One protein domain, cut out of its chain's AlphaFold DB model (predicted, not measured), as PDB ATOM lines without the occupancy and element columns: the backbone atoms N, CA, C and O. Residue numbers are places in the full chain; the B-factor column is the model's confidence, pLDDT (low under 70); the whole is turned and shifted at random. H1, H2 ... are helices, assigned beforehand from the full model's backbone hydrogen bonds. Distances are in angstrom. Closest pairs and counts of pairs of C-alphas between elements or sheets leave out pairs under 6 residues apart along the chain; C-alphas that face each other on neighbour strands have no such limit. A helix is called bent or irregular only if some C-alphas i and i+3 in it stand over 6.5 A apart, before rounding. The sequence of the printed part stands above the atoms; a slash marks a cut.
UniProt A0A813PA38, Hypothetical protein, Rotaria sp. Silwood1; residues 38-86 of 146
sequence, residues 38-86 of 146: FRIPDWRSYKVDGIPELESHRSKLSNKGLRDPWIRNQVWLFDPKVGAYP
ATOM      1  N   PHE A  38     -29.222 -13.097  41.628       72.25
ATOM      2  CA  PHE A  38     -27.832 -13.393  41.889       72.25
ATOM      3  C   PHE A  38     -27.086 -13.305  40.562       72.25
ATOM      4  O   PHE A  38     -27.247 -14.143  39.673       72.25
ATOM      5  N   ARG A  39     -26.282 -12.250  40.409       81.00
ATOM      6  CA  ARG A  39     -25.429 -12.082  39.238       81.00
ATOM      7  C   ARG A  39     -24.229 -13.011  39.378       81.00
ATOM      8  O   ARG A  39     -23.325 -12.747  40.166       81.00
ATOM      9  N   ILE A  40     -24.233 -14.086  38.599       80.94
ATOM     10  CA  ILE A  40     -23.106 -15.016  38.521       80.94
ATOM     11  C   ILE A  40     -21.877 -14.237  38.017       80.94
ATOM     12  O   ILE A  40     -21.991 -13.519  37.016       80.94
ATOM     13  N   PRO A  41     -20.723 -14.324  38.701       83.50
ATOM     14  CA  PRO A  41     -19.500 -13.669  38.251       83.50
ATOM     15  C   PRO A  41     -19.026 -14.246  36.909       83.50
ATOM     16  O   PRO A  41     -19.240 -15.421  36.612       83.50
ATOM     17  N   ASP A  42     -18.371 -13.415  36.094       88.12
ATOM     18  CA  ASP A  42     -17.823 -13.857  34.808       88.12
ATOM     19  C   ASP A  42     -16.776 -14.959  35.024       88.12
ATOM     20  O   ASP A  42     -15.787 -14.770  35.725       88.12
ATOM     21  N   TRP A  43     -16.957 -16.109  34.377       86.31
ATOM     22  CA  TRP A  43     -16.076 -17.267  34.537       86.31
ATOM     23  C   TRP A  43     -14.622 -16.979  34.134       86.31
ATOM     24  O   TRP A  43     -13.703 -17.669  34.581       86.31
ATOM     25  N   ARG A  44     -14.393 -15.971  33.283       90.12
ATOM     26  CA  ARG A  44     -13.057 -15.571  32.814       90.12
ATOM     27  C   ARG A  44     -12.195 -14.955  33.912       90.12
ATOM     28  O   ARG A  44     -10.976 -14.889  33.744       90.12
ATOM     29  N   SER A  45     -12.797 -14.512  35.018       88.25
ATOM     30  CA  SER A  45     -12.051 -13.966  36.151       88.25
ATOM     31  C   SER A  45     -11.296 -15.039  36.933       88.25
ATOM     32  O   SER A  45     -10.310 -14.718  37.589       88.25
ATOM     33  N   TYR A  46     -11.717 -16.305  36.859       88.62
ATOM     34  CA  TYR A  46     -11.038 -17.411  37.530       88.62
ATOM     35  C   TYR A  46      -9.781 -17.803  36.749       88.62
ATOM     36  O   TYR A  46      -9.819 -18.642  35.848       88.62
ATOM     37  N   LYS A  47      -8.658 -17.162  37.072       91.44
ATOM     38  CA  LYS A  47      -7.335 -17.480  36.525       91.44
ATOM     39  C   LYS A  47      -6.526 -18.264  37.551       91.44
ATOM     40  O   LYS A  47      -6.668 -18.053  38.747       91.44
ATOM     41  N   VAL A  48      -5.714 -19.195  37.059       89.75
ATOM     42  CA  VAL A  48      -4.844 -20.037  37.901       89.75
ATOM     43  C   VAL A  48      -3.583 -19.278  38.319       89.75
ATOM     44  O   VAL A  48      -3.003 -19.573  39.358       89.75
ATOM     45  N   ASP A  49      -3.176 -18.308  37.501       88.62
ATOM     46  CA  ASP A  49      -1.953 -17.538  37.696       88.62
ATOM     47  C   ASP A  49      -2.057 -16.664  38.958       88.62
ATOM     48  O   ASP A  49      -3.080 -16.013  39.192       88.62
ATOM     49  N   GLY A  50      -0.995 -16.644  39.765       86.88
ATOM     50  CA  GLY A  50      -0.911 -15.906  41.027       86.88
ATOM     51  C   GLY A  50      -1.334 -16.692  42.272       86.88
ATOM     52  O   GLY A  50      -1.290 -16.132  43.367       86.88
ATOM     53  N   ILE A  51      -1.724 -17.968  42.137       90.00
ATOM     54  CA  ILE A  51      -2.076 -18.846  43.265       90.00
ATOM     55  C   ILE A  51      -0.981 -19.912  43.428       90.00
ATOM     56  O   ILE A  51      -0.939 -20.869  42.643       90.00
ATOM     57  N   PRO A  52      -0.097 -19.792  44.437       90.19
ATOM     58  CA  PRO A  52       1.109 -20.613  44.531       90.19
ATOM     59  C   PRO A  52       0.808 -22.111  44.689       90.19
ATOM     60  O   PRO A  52       1.542 -22.955  44.168       90.19
ATOM     61  N   GLU A  53      -0.287 -22.477  45.356       89.25
ATOM     62  CA  GLU A  53      -0.705 -23.867  45.538       89.25
ATOM     63  C   GLU A  53      -1.111 -24.517  44.209       89.25
ATOM     64  O   GLU A  53      -0.694 -25.642  43.911       89.25
ATOM     65  N   LEU A  54      -1.887 -23.804  43.388       92.31
ATOM     66  CA  LEU A  54      -2.339 -24.294  42.085       92.31
ATOM     67  C   LEU A  54      -1.204 -24.287  41.057       92.31
ATOM     68  O   LEU A  54      -1.090 -25.227  40.271       92.31
ATOM     69  N   GLU A  55      -0.320 -23.292  41.084       93.94
ATOM     70  CA  GLU A  55       0.885 -23.272  40.248       93.94
ATOM     71  C   GLU A  55       1.831 -24.428  40.594       93.94
ATOM     72  O   GLU A  55       2.327 -25.120  39.699       93.94
ATOM     73  N   SER A  56       2.021 -24.714  41.887       94.12
ATOM     74  CA  SER A  56       2.776 -25.882  42.351       94.12
ATOM     75  C   SER A  56       2.139 -27.185  41.869       94.12
ATOM     76  O   SER A  56       2.840 -28.074  41.383       94.12
ATOM     77  N   HIS A  57       0.812 -27.306  41.958       94.19
ATOM     78  CA  HIS A  57       0.081 -28.474  41.468       94.19
ATOM     79  C   HIS A  57       0.257 -28.646  39.952       94.19
ATOM     80  O   HIS A  57       0.661 -29.719  39.496       94.19
ATOM     81  N   ARG A  58       0.058 -27.580  39.171       94.69
ATOM     82  CA  ARG A  58       0.281 -27.573  37.719       94.69
ATOM     83  C   ARG A  58       1.701 -28.011  37.366       94.69
ATOM     84  O   ARG A  58       1.860 -28.844  36.481       94.69
ATOM     85  N   SER A  59       2.700 -27.503  38.089       95.00
ATOM     86  CA  SER A  59       4.118 -27.824  37.881       95.00
ATOM     87  C   SER A  59       4.434 -29.290  38.207       95.00
ATOM     88  O   SER A  59       5.132 -29.980  37.468       95.00
ATOM     89  N   LYS A  60       3.865 -29.823  39.295       96.44
ATOM     90  CA  LYS A  60       4.004 -31.240  39.672       96.44
ATOM     91  C   LYS A  60       3.376 -32.177  38.642       96.44
ATOM     92  O   LYS A  60       3.921 -33.251  38.399       96.44
ATOM     93  N   LEU A  61       2.243 -31.795  38.055       96.06
ATOM     94  CA  LEU A  61       1.593 -32.574  37.000       96.06
ATOM     95  C   LEU A  61       2.350 -32.475  35.678       96.06
ATOM     96  O   LEU A  61       2.569 -33.503  35.040       96.06
ATOM     97  N   SER A  62       2.829 -31.284  35.305       95.31
ATOM     98  CA  SER A  62       3.613 -31.109  34.081       95.31
ATOM     99  C   SER A  62       4.921 -31.891  34.123       95.31
ATOM    100  O   SER A  62       5.301 -32.471  33.113       95.31
ATOM    101  N   ASN A  63       5.556 -32.004  35.295       96.69
ATOM    102  CA  ASN A  63       6.740 -32.850  35.489       96.69
ATOM    103  C   ASN A  63       6.461 -34.340  35.233       96.69
ATOM    104  O   ASN A  63       7.381 -35.101  34.958       96.69
ATOM    105  N   LYS A  64       5.194 -34.761  35.312       96.62
ATOM    106  CA  LYS A  64       4.739 -36.117  34.978       96.62
ATOM    107  C   LYS A  64       4.186 -36.220  33.550       96.62
ATOM    108  O   LYS A  64       3.724 -37.287  33.168       96.62
ATOM    109  N   GLY A  65       4.180 -35.128  32.782       96.69
ATOM    110  CA  GLY A  65       3.548 -35.050  31.462       96.69
ATOM    111  C   GLY A  65       2.015 -34.977  31.495       96.69
ATOM    112  O   GLY A  65       1.378 -35.168  30.463       96.69
ATOM    113  N   LEU A  66       1.405 -34.712  32.658       96.75
ATOM    114  CA  LEU A  66      -0.048 -34.622  32.828       96.75
ATOM    115  C   LEU A  66      -0.522 -33.164  32.902       96.75
ATOM    116  O   LEU A  66       0.190 -32.269  33.361       96.75
ATOM    117  N   ARG A  67      -1.777 -32.933  32.502       93.31
ATOM    118  CA  ARG A  67      -2.471 -31.645  32.633       93.31
ATOM    119  C   ARG A  67      -3.856 -31.867  33.234       93.31
ATOM    120  O   ARG A  67      -4.649 -32.605  32.662       93.31
ATOM    121  N   ASP A  68      -4.149 -31.198  34.346       94.69
ATOM    122  CA  ASP A  68      -5.482 -31.217  34.957       94.69
ATOM    123  C   ASP A  68      -6.425 -30.226  34.236       94.69
ATOM    124  O   ASP A  68      -6.156 -29.018  34.245       94.69
ATOM    125  N   PRO A  69      -7.520 -30.688  33.599       93.62
ATOM    126  CA  PRO A  69      -8.492 -29.807  32.952       93.62
ATOM    127  C   PRO A  69      -9.373 -29.036  33.951       93.62
ATOM    128  O   PRO A  69      -9.942 -28.006  33.588       93.62
ATOM    129  N   TRP A  70      -9.472 -29.489  35.205       93.25
ATOM    130  CA  TRP A  70     -10.348 -28.920  36.235       93.25
ATOM    131  C   TRP A  70      -9.655 -27.920  37.158       93.25
ATOM    132  O   TRP A  70     -10.309 -27.329  38.016       93.25
ATOM    133  N   ILE A  71      -8.366 -27.656  36.959       93.12
ATOM    134  CA  ILE A  71      -7.575 -26.782  37.834       93.12
ATOM    135  C   ILE A  71      -8.179 -25.376  37.989       93.12
ATOM    136  O   ILE A  71      -8.158 -24.795  39.071       93.12
ATOM    137  N   ARG A  72      -8.812 -24.849  36.934       91.94
ATOM    138  CA  ARG A  72      -9.484 -23.542  36.973       91.94
ATOM    139  C   ARG A  72     -10.715 -23.538  37.882       91.94
ATOM    140  O   ARG A  72     -11.025 -22.519  38.486       91.94
ATOM    141  N   ASN A  73     -11.403 -24.672  37.999       92.06
ATOM    142  CA  ASN A  73     -12.560 -24.807  38.878       92.06
ATOM    143  C   ASN A  73     -12.169 -24.736  40.359       92.06
ATOM    144  O   ASN A  73     -13.017 -24.458  41.186       92.06
ATOM    145  N   GLN A  74     -10.907 -24.973  40.715       90.06
ATOM    146  CA  GLN A  74     -10.462 -24.929  42.110       90.06
ATOM    147  C   GLN A  74     -10.050 -23.518  42.556       90.06
ATOM    148  O   GLN A  74      -9.862 -23.284  43.743       90.06
ATOM    149  N   VAL A  75      -9.952 -22.563  41.625       91.31
ATOM    150  CA  VAL A  75      -9.492 -21.186  41.885       91.31
ATOM    151  C   VAL A  75     -10.333 -20.481  42.951       91.31
ATOM    152  O   VAL A  75      -9.776 -19.785  43.792       91.31
ATOM    153  N   TRP A  76     -11.655 -20.682  42.959       86.75
ATOM    154  CA  TRP A  76     -12.547 -20.004  43.913       86.75
ATOM    155  C   TRP A  76     -12.258 -20.368  45.374       86.75
ATOM    156  O   TRP A  76     -12.545 -19.570  46.260       86.75
ATOM    157  N   LEU A  77     -11.678 -21.547  45.629       85.38
ATOM    158  CA  LEU A  77     -11.319 -21.985  46.977       85.38
ATOM    159  C   LEU A  77     -10.165 -21.152  47.548       85.38
ATOM    160  O   LEU A  77     -10.110 -20.890  48.745       85.38
ATOM    161  N   PHE A  78      -9.246 -20.727  46.686       85.88
ATOM    162  CA  PHE A  78      -8.064 -19.962  47.074       85.88
ATOM    163  C   PHE A  78      -8.295 -18.447  47.007       85.88
ATOM    164  O   PHE A  78      -7.382 -17.680  47.306       85.88
ATOM    165  N   ASP A  79      -9.501 -17.997  46.636       82.88
ATOM    166  CA  ASP A  79      -9.840 -16.575  46.643       82.88
ATOM    167  C   ASP A  79      -9.859 -16.056  48.099       82.88
ATOM    168  O   ASP A  79     -10.653 -16.538  48.920       82.88
ATOM    169  N   PRO A  80      -9.034 -15.045  48.443       77.00
ATOM    170  CA  PRO A  80      -8.994 -14.466  49.785       77.00
ATOM    171  C   PRO A  80     -10.354 -13.966  50.280       77.00
ATOM    172  O   PRO A  80     -10.587 -13.910  51.487       77.00
ATOM    173  N   LYS A  81     -11.264 -13.607  49.365       78.25
ATOM    174  CA  LYS A  81     -12.608 -13.108  49.688       78.25
ATOM    175  C   LYS A  81     -13.529 -14.188  50.243       78.25
ATOM    176  O   LYS A  81     -14.462 -13.863  50.969       78.25
ATOM    177  N   VAL A  82     -13.287 -15.449  49.888       73.31
ATOM    178  CA  VAL A  82     -14.134 -16.586  50.280       73.31
ATOM    179  C   VAL A  82     -13.669 -17.184  51.615       73.31
ATOM    180  O   VAL A  82     -14.423 -17.890  52.275       73.31
ATOM    181  N   GLY A  83     -12.452 -16.859  52.067       64.31
ATOM    182  CA  GLY A  83     -11.957 -17.225  53.399       64.31
ATOM    183  C   GLY A  83     -11.718 -18.726  53.600       64.31
ATOM    184  O   GLY A  83     -11.572 -19.173  54.735       64.31
ATOM    185  N   ALA A  84     -11.673 -19.515  52.524       61.38
ATOM    186  CA  ALA A  84     -11.766 -20.973  52.601       61.38
ATOM    187  C   ALA A  84     -10.452 -21.700  52.955       61.38
ATOM    188  O   ALA A  84     -10.417 -22.927  53.002       61.38
ATOM    189  N   TYR A  85      -9.384 -20.972  53.275       65.81
ATOM    190  CA  TYR A  85      -8.110 -21.552  53.694       65.81
ATOM    191  C   TYR A  85      -7.727 -21.034  55.092       65.81
ATOM    192  O   TYR A  85      -7.304 -19.880  55.237       65.81
ATOM    193  N   PRO A  86      -7.856 -21.864  56.150       65.12
ATOM    194  CA  PRO A  86      -7.318 -21.522  57.455       65.12
ATOM    195  C   PRO A  86      -5.791 -21.566  57.376       65.12
ATOM    196  O   PRO A  86      -5.155 -22.609  57.521       65.12
TER     197      PRO A  86
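What this domain is: This is residues 38 to 86 of the 146 residues of the protein "Hypothetical protein" of Rotaria sp. Silwood1 (UniProt A0A813PA38). With little regular structure, this is a loose, elongated piece: two short helices, H1 then H2, run opposite ways, joined by a loop, and the long stretch 38 to 51 passes H2 on its way to H1. Residues 60 to 65, of which 60 to 62 belong to H1, stick out. The printed part has 49 residues, 19 in named helices, with no named strand; the class is all helix. The radius of gyration of the C-alphas is 12.2 A, and the spans are 40 by 24 by 14 A.

How they stand to each other: H1, residues 52 to 62, and H2, residues 71 to 78, form a helical hairpin. They only just touch, with 3 pairs of C-alphas within 8 A; the closest C-alphas, of Leu 54 and Ile 71, are 7.2 A apart. Their lines stand at a shallow tilt of 22 degrees, opposite ways. In H1 every O i to N i+4 pair is within hydrogen-bond range; in H2 0 of 4 are, beside 4 of 5 O i to N i+3 pairs.

Where its parts are: H1 measures 15.0 A from C-alpha 52 at (1.109, -20.613, 44.531) to C-alpha 62. H2 measures 11.5 A, ending at C-alpha 78 at (-8.064, -19.962, 47.074); it is only just irregular, C-alphas 73 and 76 being 7.0 A apart.

The domain as a whole: The two C-alphas farthest apart, of Phe 38 and Lys 64, are 40.3 A apart. The printed part has no cut, and the link from H1 to H2 is short. Residues 83 to 86 are under pLDDT 70.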